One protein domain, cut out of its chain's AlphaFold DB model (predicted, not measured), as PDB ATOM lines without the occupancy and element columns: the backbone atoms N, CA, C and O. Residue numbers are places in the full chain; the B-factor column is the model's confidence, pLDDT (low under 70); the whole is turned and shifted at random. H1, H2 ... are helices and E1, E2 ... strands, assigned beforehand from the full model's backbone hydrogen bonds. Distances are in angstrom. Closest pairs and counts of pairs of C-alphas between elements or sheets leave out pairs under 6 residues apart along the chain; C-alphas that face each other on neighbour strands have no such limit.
ATOM      1  N   ILE A  21      -8.713  57.058  33.199       92.88
ATOM      2  CA  ILE A  21      -9.285  55.822  33.737       92.88
ATOM      3  C   ILE A  21      -9.695  56.025  35.198       92.88
ATOM      4  O   ILE A  21     -10.866  55.862  35.510       92.88
ATOM      5  N   GLU A  22      -8.783  56.507  36.047       93.94
ATOM      6  CA  GLU A  22      -9.075  56.794  37.465       93.94
ATOM      7  C   GLU A  22     -10.213  57.814  37.613       93.94
ATOM      8  O   GLU A  22     -11.101  57.666  38.447       93.94
ATOM      9  N   LEU A  23     -10.244  58.843  36.758       94.00
ATOM     10  CA  LEU A  23     -11.345  59.808  36.761       94.00
ATOM     11  C   LEU A  23     -12.684  59.170  36.366       94.00
ATOM     12  O   LEU A  23     -13.713  59.569  36.906       94.00
ATOM     13  N   ALA A  24     -12.689  58.215  35.433       92.81
ATOM     14  CA  ALA A  24     -13.900  57.501  35.041       92.81
ATOM     15  C   ALA A  24     -14.398  56.575  36.162       92.81
ATOM     16  O   ALA A  24     -15.591  56.583  36.458       92.81
ATOM     17  N   GLU A  25     -13.495  55.845  36.820       93.50
ATOM     18  CA  GLU A  25     -13.801  55.008  37.991       93.50
ATOM     19  C   GLU A  25     -14.422  55.847  39.115       93.50
ATOM     20  O   GLU A  25     -15.503  55.526  39.602       93.50
ATOM     21  N   GLU A  26     -13.814  56.988  39.454       94.12
ATOM     22  CA  GLU A  26     -14.355  57.908  40.461       94.12
ATOM     23  C   GLU A  26     -15.736  58.446  40.104       94.12
ATOM     24  O   GLU A  26     -16.563  58.655  40.988       94.12
ATOM     25  N   MET A  27     -15.989  58.716  38.823       93.94
ATOM     26  CA  MET A  27     -17.306  59.165  38.379       93.94
ATOM     27  C   MET A  27     -18.348  58.064  38.528       93.94
ATOM     28  O   MET A  27     -19.464  58.365  38.941       93.94
ATOM     29  N   ILE A  28     -18.003  56.816  38.207       93.31
ATOM     30  CA  ILE A  28     -18.909  55.674  38.359       93.31
ATOM     31  C   ILE A  28     -19.235  55.461  39.834       93.31
ATOM     32  O   ILE A  28     -20.410  55.461  40.184       93.31
ATOM     33  N   LEU A  29     -18.219  55.356  40.695       94.06
ATOM     34  CA  LEU A  29     -18.410  55.150  42.133       94.06
ATOM     35  C   LEU A  29     -19.239  56.278  42.754       94.06
ATOM     36  O   LEU A  29     -20.210  56.011  43.450       94.06
ATOM     37  N   TYR A  30     -18.940  57.529  42.402       94.44
ATOM     38  CA  TYR A  30     -19.746  58.672  42.822       94.44
ATOM     39  C   TYR A  30     -21.202  58.564  42.345       94.44
ATOM     40  O   TYR A  30     -22.114  58.871  43.093       94.44
ATOM     41  N   LEU A  31     -21.472  58.140  41.107       93.94
ATOM     42  CA  LEU A  31     -22.857  57.978  40.646       93.94
ATOM     43  C   LEU A  31     -23.594  56.876  41.420       93.94
ATOM     44  O   LEU A  31     -24.771  57.049  41.730       93.94
ATOM     45  N   LEU A  32     -22.908  55.785  41.761       93.69
ATOM     46  CA  LEU A  32     -23.469  54.703  42.572       93.69
ATOM     47  C   LEU A  32     -23.771  55.154  44.004       93.69
ATOM     48  O   LEU A  32     -24.844  54.854  44.510       93.69
ATOM     49  N   GLU A  33     -22.881  55.934  44.625       94.81
ATOM     50  CA  GLU A  33     -23.106  56.536  45.950       94.81
ATOM     51  C   GLU A  33     -24.337  57.456  45.986       94.81
ATOM     52  O   GLU A  33     -24.934  57.655  47.040       94.81
ATOM     53  N   PHE A  34     -24.722  58.023  44.842       94.44
ATOM     54  CA  PHE A  34     -25.905  58.871  44.690       94.44
ATOM     55  C   PHE A  34     -27.158  58.072  44.291       94.44
ATOM     56  O   PHE A  34     -28.133  58.662  43.822       94.44
ATOM     57  N   ASP A  35     -27.125  56.742  44.435       94.06
ATOM     58  CA  ASP A  35     -28.189  55.808  44.050       94.06
ATOM     59  C   ASP A  35     -28.619  55.949  42.578       94.06
ATOM     60  O   ASP A  35     -29.765  55.683  42.192       94.06
ATOM     61  N   PHE A  36     -27.702  56.383  41.706       94.25
ATOM     62  CA  PHE A  36     -28.006  56.524  40.291       94.25
ATOM     63  C   PHE A  36     -28.128  55.145  39.633       94.25
ATOM     64  O   PHE A  36     -27.195  54.343  39.635       94.25
ATOM     65  N   SER A  37     -29.268  54.879  38.990       91.62
ATOM     66  CA  SER A  37     -29.494  53.613  38.285       91.62
ATOM     67  C   SER A  37     -28.742  53.579  36.949       91.62
ATOM     68  O   SER A  37     -29.218  54.067  35.919       91.62
ATOM     69  N   ILE A  38     -27.550  52.981  36.961       92.25
ATOM     70  CA  ILE A  38     -26.757  52.720  35.757       92.25
ATOM     71  C   ILE A  38     -27.182  51.371  35.176       92.25
ATOM     72  O   ILE A  38     -26.884  50.322  35.732       92.25
ATOM     73  N   LYS A  39     -27.871  51.389  34.030       89.31
ATOM     74  CA  LYS A  39     -28.266  50.150  33.336       89.31
ATOM     75  C   LYS A  39     -27.158  49.532  32.496       89.31
ATOM     76  O   LYS A  39     -27.195  48.341  32.234       89.31
ATOM     77  N   LEU A  40     -26.271  50.362  31.952       90.00
ATOM     78  CA  LEU A  40     -25.259  49.928  30.999       90.00
ATOM     79  C   LEU A  40     -24.167  50.985  30.877       90.00
ATOM     80  O   LEU A  40     -24.466  52.155  30.621       90.00
ATOM     81  N   VAL A  41     -22.911  50.561  30.959       91.44
ATOM     82  CA  VAL A  41     -21.746  51.390  30.646       91.44
ATOM     83  C   VAL A  41     -21.283  51.100  29.221       91.44
ATOM     84  O   VAL A  41     -20.983  49.965  28.866       91.44
ATOM     85  N   LEU A  42     -21.222  52.130  28.377       90.25
ATOM     86  CA  LEU A  42     -20.645  52.027  27.036       90.25
ATOM     87  C   LEU A  42     -19.252  52.659  27.049       90.25
ATOM     88  O   LEU A  42     -19.127  53.864  27.261       90.25
ATOM     89  N   ALA A  43     -18.224  51.851  26.812       88.94
ATOM     90  CA  ALA A  43     -16.827  52.262  26.853       88.94
ATOM     91  C   ALA A  43     -16.160  52.121  25.476       88.94
ATOM     92  O   ALA A  43     -16.455  51.200  24.719       88.94
ATOM     93  N   ASP A  44     -15.238  53.026  25.154       87.56
ATOM     94  CA  ASP A  44     -14.330  52.870  24.008       87.56
ATOM     95  C   ASP A  44     -13.242  51.825  24.324       87.56
ATOM     96  O   ASP A  44     -12.989  51.548  25.499       87.56
ATOM     97  N   SER A  45     -12.593  51.257  23.301       82.31
ATOM     98  CA  SER A  45     -11.587  50.192  23.458       82.31
ATOM     99  C   SER A  45     -10.510  50.544  24.481       82.31
ATOM    100  O   SER A  45     -10.223  49.734  25.355       82.31
ATOM    101  N   LEU A  46     -10.025  51.795  24.477       83.19
ATOM    102  CA  LEU A  46      -9.013  52.251  25.435       83.19
ATOM    103  C   LEU A  46      -9.446  52.062  26.897       83.19
ATOM    104  O   LEU A  46      -8.634  51.711  27.750       83.19
ATOM    105  N   TYR A  47     -10.716  52.335  27.195       83.31
ATOM    106  CA  TYR A  47     -11.262  52.190  28.542       83.31
ATOM    107  C   TYR A  47     -11.597  50.729  28.840       83.31
ATOM    108  O   TYR A  47     -11.368  50.264  29.948       83.31
ATOM    109  N   GLY A  48     -12.098  49.992  27.849       78.94
ATOM    110  CA  GLY A  48     -12.431  48.581  28.014       78.94
ATOM    111  C   GLY A  48     -11.230  47.653  28.192       78.94
ATOM    112  O   GLY A  48     -11.381  46.553  28.710       78.94
ATOM    113  N   GLU A  49     -10.035  48.084  27.796       79.50
ATOM    114  CA  GLU A  49      -8.786  47.360  28.053       79.50
ATOM    115  C   GLU A  49      -8.165  47.691  29.416       79.50
ATOM    116  O   GLU A  49      -7.225  47.018  29.852       79.50
ATOM    117  N   ALA A  50      -8.671  48.714  30.110       87.31
ATOM    118  CA  ALA A  50      -8.171  49.082  31.422       87.31
ATOM    119  C   ALA A  50      -8.679  48.087  32.473       87.31
ATOM    120  O   ALA A  50      -9.846  48.102  32.862       87.31
ATOM    121  N   SER A  51      -7.779  47.233  32.968       86.56
ATOM    122  CA  SER A  51      -8.125  46.180  33.930       86.56
ATOM    123  C   SER A  51      -8.727  46.723  35.226       86.56
ATOM    124  O   SER A  51      -9.592  46.073  35.801       86.56
ATOM    125  N   SER A  52      -8.302  47.906  35.679       91.12
ATOM    126  CA  SER A  52      -8.852  48.555  36.875       91.12
ATOM    127  C   SER A  52     -10.313  48.980  36.684       91.12
ATOM    128  O   SER A  52     -11.144  48.736  37.560       91.12
ATOM    129  N   LEU A  53     -10.652  49.516  35.506       91.25
ATOM    130  CA  LEU A  53     -12.009  49.957  35.206       91.25
ATOM    131  C   LEU A  53     -12.935  48.759  35.047       91.25
ATOM    132  O   LEU A  53     -14.006  48.743  35.643       91.25
ATOM    133  N   ILE A  54     -12.513  47.749  34.282       89.88
ATOM    134  CA  ILE A  54     -13.285  46.512  34.117       89.88
ATOM    135  C   ILE A  54     -13.549  45.867  35.474       89.88
ATOM    136  O   ILE A  54     -14.694  45.562  35.778       89.88
ATOM    137  N   LYS A  55     -12.524  45.758  36.325       91.50
ATOM    138  CA  LYS A  55     -12.678  45.250  37.688       91.50
ATOM    139  C   LYS A  55     -13.703  46.062  38.489       91.50
ATOM    140  O   LYS A  55     -14.598  45.475  39.083       91.50
ATOM    141  N   THR A  56     -13.618  47.393  38.450       93.00
ATOM    142  CA  THR A  56     -14.573  48.280  39.137       93.00
ATOM    143  C   THR A  56     -16.008  48.049  38.653       93.00
ATOM    144  O   THR A  56     -16.930  47.993  39.461       93.00
ATOM    145  N   LEU A  57     -16.216  47.889  37.342       93.31
ATOM    146  CA  LEU A  57     -17.532  47.600  36.767       93.31
ATOM    147  C   LEU A  57     -18.060  46.231  37.223       93.31
ATOM    148  O   LEU A  57     -19.211  46.140  37.645       93.31
ATOM    149  N   THR A  58     -17.214  45.200  37.197       92.06
ATOM    150  CA  THR A  58     -17.563  43.837  37.622       92.06
ATOM    151  C   THR A  58     -17.893  43.764  39.111       92.06
ATOM    152  O   THR A  58     -18.927  43.212  39.469       92.06
ATOM    153  N   GLU A  59     -17.067  44.353  39.982       93.56
ATOM    154  CA  GLU A  59     -17.279  44.350  41.440       93.56
ATOM    155  C   GLU A  59     -18.571  45.071  41.852       93.56
ATOM    156  O   GLU A  59     -19.170  44.732  42.870       93.56
ATOM    157  N   ASN A  60     -19.026  46.039  41.050       93.38
ATOM    158  CA  ASN A  60     -20.281  46.760  41.265       93.38
ATOM    159  C   ASN A  60     -21.463  46.176  40.466       93.38
ATOM    160  O   ASN A  60     -22.521  46.802  40.403       93.38
ATOM    161  N   ASN A  61     -21.308  44.992  39.858       92.88
ATOM    162  CA  ASN A  61     -22.328  44.316  39.048       92.88
ATOM    163  C   ASN A  61     -22.925  45.201  37.935       92.88
ATOM    164  O   ASN A  61     -24.127  45.156  37.666       92.88
ATOM    165  N   LEU A  62     -22.094  46.027  37.295       93.75
ATOM    166  CA  LEU A  62     -22.515  46.891  36.199       93.75
ATOM    167  C   LEU A  62     -22.331  46.198  34.855       93.75
ATOM    168  O   LEU A  62     -21.216  45.843  34.472       93.75
ATOM    169  N   ASP A  63     -23.415  46.099  34.091       91.38
ATOM    170  CA  ASP A  63     -23.342  45.674  32.698       91.38
ATOM    171  C   ASP A  63     -22.541  46.690  31.877       91.38
ATOM    172  O   ASP A  63     -22.735  47.908  31.983       91.38
ATOM    173  N   PHE A  64     -21.671  46.200  30.992       90.62
ATOM    174  CA  PHE A  64     -20.891  47.060  30.112       90.62
ATOM    175  C   PHE A  64     -20.711  46.490  28.704       90.62
ATOM    176  O   PHE A  64     -20.713  45.284  28.472       90.62
ATOM    177  N   ILE A  65     -20.540  47.394  27.740       89.62
ATOM    178  CA  ILE A  65     -20.159  47.088  26.360       89.62
ATOM    179  C   ILE A  65     -18.923  47.908  26.019       89.62
ATOM    180  O   ILE A  65     -18.910  49.128  26.187       89.62
ATOM    181  N   VAL A  66     -17.914  47.238  25.468       86.81
ATOM    182  CA  VAL A  66     -16.711  47.882  24.942       86.81
ATOM    183  C   VAL A  66     -16.799  47.928  23.423       86.81
ATOM    184  O   VAL A  66     -16.860  46.892  22.760       86.81
ATOM    185  N   SER A  67     -16.806  49.128  22.850       84.94
ATOM    186  CA  SER A  67     -16.736  49.304  21.403       84.94
ATOM    187  C   SER A  67     -15.288  49.207  20.931       84.94
ATOM    188  O   SER A  67     -14.449  50.021  21.320       84.94
ATOM    189  N   ILE A  68     -15.012  48.251  20.047       82.94
ATOM    190  CA  ILE A  68     -13.716  48.115  19.379       82.94
ATOM    191  C   ILE A  68     -13.761  48.892  18.062       82.94
ATOM    192  O   ILE A  68     -14.683  48.717  17.262       82.94
ATOM    193  N   ARG A  69     -12.773  49.761  17.839       80.75
ATOM    194  CA  ARG A  69     -12.602  50.470  16.564       80.75
ATOM    195  C   ARG A  69     -11.955  49.556  15.529       80.75
ATOM    196  O   ARG A  69     -11.172  48.680  15.876       80.75
ATOM    197  N   GLU A  70     -12.220  49.805  14.250       78.75
ATOM    198  CA  GLU A  70     -11.633  49.026  13.147       78.75
ATOM    199  C   GLU A  70     -10.097  49.065  13.115       78.75
ATOM    200  O   GLU A  70      -9.461  48.105  12.697       78.75
ATOM    201  N   ASN A  71      -9.500  50.156  13.600       81.69
ATOM    202  CA  ASN A  71      -8.056  50.362  13.639       81.69
ATOM    203  C   ASN A  71      -7.413  49.928  14.967       81.69
ATOM    204  O   ASN A  71      -6.257  50.264  15.228       81.69
ATOM    205  N   SER A  78       3.315  35.329  18.980       91.56
ATOM    206  CA  SER A  78       3.041  34.546  17.763       91.56
ATOM    207  C   SER A  78       2.353  33.200  18.027       91.56
ATOM    208  O   SER A  78       1.744  32.637  17.124       91.56
ATOM    209  N   SER A  79       2.426  32.687  19.257       93.19
ATOM    210  CA  SER A  79       1.739  31.467  19.693       93.19
ATOM    211  C   SER A  79       0.253  31.665  20.008       93.19
ATOM    212  O   SER A  79      -0.464  30.689  20.225       93.19
ATOM    213  N   GLN A  80      -0.221  32.910  20.070       92.06
ATOM    214  CA  GLN A  80      -1.603  33.242  20.391       92.06
ATOM    215  C   GLN A  80      -2.369  33.682  19.142       92.06
ATOM    216  O   GLN A  80      -1.798  34.090  18.134       92.06
ATOM    217  N   THR A  81      -3.695  33.576  19.205       91.38
ATOM    218  CA  THR A  81      -4.588  33.894  18.087       91.38
ATOM    219  C   THR A  81      -5.722  34.803  18.537       91.38
ATOM    220  O   THR A  81      -6.113  34.808  19.707       91.38
ATOM    221  N   VAL A  82      -6.253  35.584  17.596       90.44
ATOM    222  CA  VAL A  82      -7.472  36.369  17.802       90.44
ATOM    223  C   VAL A  82      -8.653  35.515  17.375       90.44
ATOM    224  O   VAL A  82      -8.703  35.028  16.245       90.44
ATOM    225  N   ARG A  83      -9.616  35.334  18.274       91.94
ATOM    226  CA  ARG A  83     -10.852  34.592  18.011       91.94
ATOM    227  C   ARG A  83     -12.054  35.431  18.408       91.94
ATOM    228  O   ARG A  83     -11.949  36.316  19.247       91.94
ATOM    229  N   ALA A  84     -13.203  35.154  17.812       92.19
ATOM    230  CA  ALA A  84     -14.449  35.829  18.147       92.19
ATOM    231  C   ALA A  84     -15.535  34.799  18.441       92.19
ATOM    232  O   ALA A  84     -15.563  33.733  17.819       92.19
ATOM    233  N   ASN A  85     -16.428  35.112  19.377       92.31
ATOM    234  CA  ASN A  85     -17.605  34.283  19.607       92.31
ATOM    235  C   ASN A  85     -18.694  34.558  18.546       92.31
ATOM    236  O   ASN A  85     -18.504  35.330  17.597       92.31
ATOM    237  N   LYS A  86     -19.829  33.859  18.660       95.50
ATOM    238  CA  LYS A  86     -20.949  34.016  17.726       95.50
ATOM    239  C   LYS A  86     -21.558  35.411  17.864       95.50
ATOM    240  O   LYS A  86     -21.687  35.929  18.966       95.50
ATOM    241  N   TRP A  87     -21.992  35.978  16.742       96.12
ATOM    242  CA  TRP A  87     -22.805  37.188  16.759       96.12
ATOM    243  C   TRP A  87     -24.113  36.941  17.512       96.12
ATOM    244  O   TRP A  87     -24.905  36.078  17.135       96.12
ATOM    245  N   CYS A  88     -24.342  37.736  18.549       94.94
ATOM    246  CA  CYS A  88     -25.570  37.758  19.322       94.94
ATOM    247  C   CYS A  88     -26.425  38.934  18.860       94.94
ATOM    248  O   CYS A  88     -26.001  40.091  18.919       94.94
ATOM    249  N   LYS A  89     -27.635  38.633  18.389       95.88
ATOM    250  CA  LYS A  89     -28.629  39.639  18.022       95.88
ATOM    251  C   LYS A  89     -29.233  40.246  19.286       95.88
ATOM    252  O   LYS A  89     -29.614  39.513  20.195       95.88
ATOM    253  N   PHE A  90     -29.387  41.563  19.318       91.00
ATOM    254  CA  PHE A  90     -30.125  42.260  20.363       91.00
ATOM    255  C   PHE A  90     -30.941  43.410  19.776       91.00
ATOM    256  O   PHE A  90     -30.624  43.949  18.715       91.00
ATOM    257  N   LYS A  91     -32.004  43.797  20.482       93.19
ATOM    258  CA  LYS A  91     -32.842  44.931  20.095       93.19
ATOM    259  C   LYS A  91     -32.324  46.196  20.772       93.19
ATOM    260  O   LYS A  91     -32.347  46.300  21.997       93.19
ATOM    261  N   ARG A  92     -31.862  47.165  19.985       89.44
ATOM    262  CA  ARG A  92     -31.472  48.490  20.477       89.44
ATOM    263  C   ARG A  92     -32.681  49.410  20.459       89.44
ATOM    264  O   ARG A  92     -33.195  49.710  19.388       89.44
ATOM    265  N   VAL A  93     -33.071  49.886  21.637       89.69
ATOM    266  CA  VAL A  93     -34.099  50.919  21.813       89.69
ATOM    267  C   VAL A  93     -33.411  52.280  21.911       89.69
ATOM    268  O   VAL A  93     -32.536  52.476  22.757       89.69
ATOM    269  N   PHE A  94     -33.765  53.214  21.035       87.12
ATOM    270  CA  PHE A  94     -33.271  54.592  21.071       87.12
ATOM    271  C   PHE A  94     -34.180  55.482  21.924       87.12
ATOM    272  O   PHE A  94     -35.349  55.174  22.140       87.12
ATOM    273  N   SER A  95     -33.664  56.630  22.374       86.31
ATOM    274  CA  SER A  95     -34.425  57.599  23.181       86.31
ATOM    275  C   SER A  95     -35.670  58.146  22.474       86.31
ATOM    276  O   SER A  95     -36.614  58.567  23.130       86.31
ATOM    277  N   ASN A  96     -35.699  58.101  21.141       92.19
ATOM    278  CA  ASN A  96     -36.846  58.480  20.316       92.19
ATOM    279  C   ASN A  96     -37.844  57.325  20.074       92.19
ATOM    280  O   ASN A  96     -38.702  57.441  19.203       92.19
ATOM    281  N   GLY A  97     -37.702  56.194  20.773       91.31
ATOM    282  CA  GLY A  97     -38.581  55.027  20.651       91.31
ATOM    283  C   GLY A  97     -38.338  54.152  19.417       91.31
ATOM    284  O   GLY A  97     -38.983  53.112  19.276       91.31
ATOM    285  N   LYS A  98     -37.403  54.521  18.528       94.69
ATOM    286  CA  LYS A  98     -37.006  53.656  17.411       94.69
ATOM    287  C   LYS A  98     -36.311  52.408  17.937       94.69
ATOM    288  O   LYS A  98     -35.565  52.466  18.914       94.69
ATOM    289  N   ASN A  99     -36.531  51.298  17.243       94.19
ATOM    290  CA  ASN A  99     -35.914  50.020  17.555       94.19
ATOM    291  C   ASN A  99     -35.153  49.505  16.343       94.19
ATOM    292  O   ASN A  99     -35.695  49.485  15.240       94.19
ATOM    293  N   GLU A 100     -33.925  49.059  16.566       95.88
ATOM    294  CA  GLU A 100     -33.106  48.421  15.542       95.88
ATOM    295  C   GLU A 100     -32.604  47.072  16.032       95.88
ATOM    296  O   GLU A 100     -32.217  46.912  17.195       95.88
ATOM    297  N   ASP A 101     -32.563  46.114  15.116       96.56
ATOM    298  CA  ASP A 101     -31.836  44.875  15.322       96.56
ATOM    299  C   ASP A 101     -30.339  45.151  15.145       96.56
ATOM    300  O   ASP A 101     -29.872  45.515  14.065       96.56
ATOM    301  N   ARG A 102     -29.585  44.995  16.231       93.50
ATOM    302  CA  ARG A 102     -28.133  45.176  16.284       93.50
ATOM    303  C   ARG A 102     -27.483  43.851  16.678       93.50
ATOM    304  O   ARG A 102     -28.144  42.935  17.165       93.50
ATOM    305  N   TYR A 103     -26.177  43.751  16.463       92.69
ATOM    306  CA  TYR A 103     -25.408  42.549  16.769       92.69
ATOM    307  C   TYR A 103     -24.179  42.916  17.591       92.69
ATOM    308  O   TYR A 103     -23.551  43.946  17.353       92.69
ATOM    309  N   ILE A 104     -23.850  42.070  18.559       91.88
ATOM    310  CA  ILE A 104     -22.645  42.176  19.379       91.88
ATOM    311  C   ILE A 104     -21.936  40.825  19.412       91.88
ATOM    312  O   ILE A 104     -22.570  39.779  19.277       91.88
ATOM    313  N   ARG A 105     -20.617  40.846  19.564       91.94
ATOM    314  CA  ARG A 105     -19.800  39.664  19.830       91.94
ATOM    315  C   ARG A 105     -18.602  40.069  20.675       91.94
ATOM    316  O   ARG A 105     -18.187  41.224  20.646       91.94
ATOM    317  N   GLU A 106     -18.033  39.108  21.375       88.94
ATOM    318  CA  GLU A 106     -16.768  39.253  22.087       88.94
ATOM    319  C   GLU A 106     -15.615  38.937  21.131       88.94
ATOM    320  O   GLU A 106     -15.656  37.939  20.400       88.94
ATOM    321  N   ILE A 107     -14.583  39.781  21.150       88.56
ATOM    322  CA  ILE A 107     -13.292  39.493  20.528       88.56
ATOM    323  C   ILE A 107     -12.335  39.083  21.644       88.56
ATOM    324  O   ILE A 107     -12.129  39.825  22.598       88.56
ATOM    325  N   ILE A 108     -11.763  37.892  21.522       87.88
ATOM    326  CA  ILE A 108     -10.845  37.308  22.494       87.88
ATOM    327  C   ILE A 108      -9.447  37.331  21.878       87.88
ATOM    328  O   ILE A 108      -9.176  36.635  20.894       87.88
ATOM    329  N   TYR A 109      -8.562  38.119  22.479       86.88
ATOM    330  CA  TYR A 109      -7.151  38.203  22.114       86.88
ATOM    331  C   TYR A 109      -6.351  37.204  22.958       86.88
ATOM    332  O   TYR A 109      -6.194  37.387  24.164       86.88
ATOM    333  N   GLY A 110      -5.879  36.119  22.341       88.50
ATOM    334  CA  GLY A 110      -5.152  35.062  23.038       88.50
ATOM    335  C   GLY A 110      -6.041  34.266  23.997       88.50
ATOM    336  O   GLY A 110      -7.044  33.663  23.598       88.50
TER     337      GLY A 110
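Overview. This is residues 21 to 71 and 78 to 110 of the 115 residues of the protein "DDE_5 domain-containing protein" of Cyanobacterium sp. HL-69 (UniProt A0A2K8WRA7). The model has two lobes set apart: a long, bowed ribbon of two antiparallel runs, E3 and E4 going out and E5 and E6 coming back, and a small head of helices and one strand pair. In the head, H1 and H3 are side by side, and the parallel pair of E1 and E2 lies below them with the short H2 at one end of it. The printed part has 84 residues with three named helices and six named strands, in the order H1 E1 H2 H3 E2 E3 E4 E5 E6. The class is mixed, helices and strands; the sheets are E1 with E2, parallel, and E3 with E6 and E4 with E5, both antiparallel. The whole is loose, with a radius of gyration of the C-alphas of 15.1 A and spans of 45 by 35 by 22 A.

Along the chain. E4, residues 88 to 93, is 15.9 A long and begins at C-alpha 88, (-25.570, 37.758, 19.322). E5, residues 99 to 104, is 15.5 A long. E3 is residues 82 to 84, and E6, residues 107 to 109, ends at (-7.151, 38.203, 22.114). E1 is residues 41 to 44 and E2 residues 64 to 67. H1, residues 21 to 33, starts at (-9.285, 55.822, 33.737) and is 18.5 A long. H2 is residues 45 to 48; H3, residues 51 to 59, is 12.0 A long.

Arrangement. E4 and E5 form a hairpin, antiparallel at 146 degrees, with N 90 and O 102 2.8 A apart, within hydrogen-bond range. E5 runs on into E6 across a break of 2 residues, at 20 degrees. E6 and E3 are antiparallel at 157 degrees, with N 108 and O 83 2.8 A apart. E1 and E2 are parallel at 23 degrees, with N 65 and O 41 2.8 A apart. E1, H2, H3 and E2 make a strand-helix-strand unit, two parallel neighbour strands with helices between, whose crossover is right-handed. H1, with residues 21 to 25 alone, touches H3 at a shallow tilt of 14 degrees, the same way; the closest C-alphas, of Glu 25 and Leu 53, are 6.0 A apart. H2 and H3 are close but not clearly touching, the C-alphas of Gly 48 and Ile 54 being closest at 6.5 A. The closest C-alphas of H2 and E2, those of Gly 48 and Val 66, are 5.3 A apart. E2 is apart from E3, E4, E5 and E6. In H1 and H3 every O i to N i+4 pair is within hydrogen-bond range; H2 is too short for one.

Size, cuts and confidence. The two C-alphas farthest apart, of Ser 79 and Asn 96, are 47.1 A apart. Residues 72 to 77 are not printed, and C-alphas 71 and 78 are 19.8 A apart across this cut. Of the links that are printed whole, none is long. The mean pLDDT of the printed part is 90.7, and no printed residue is under 70.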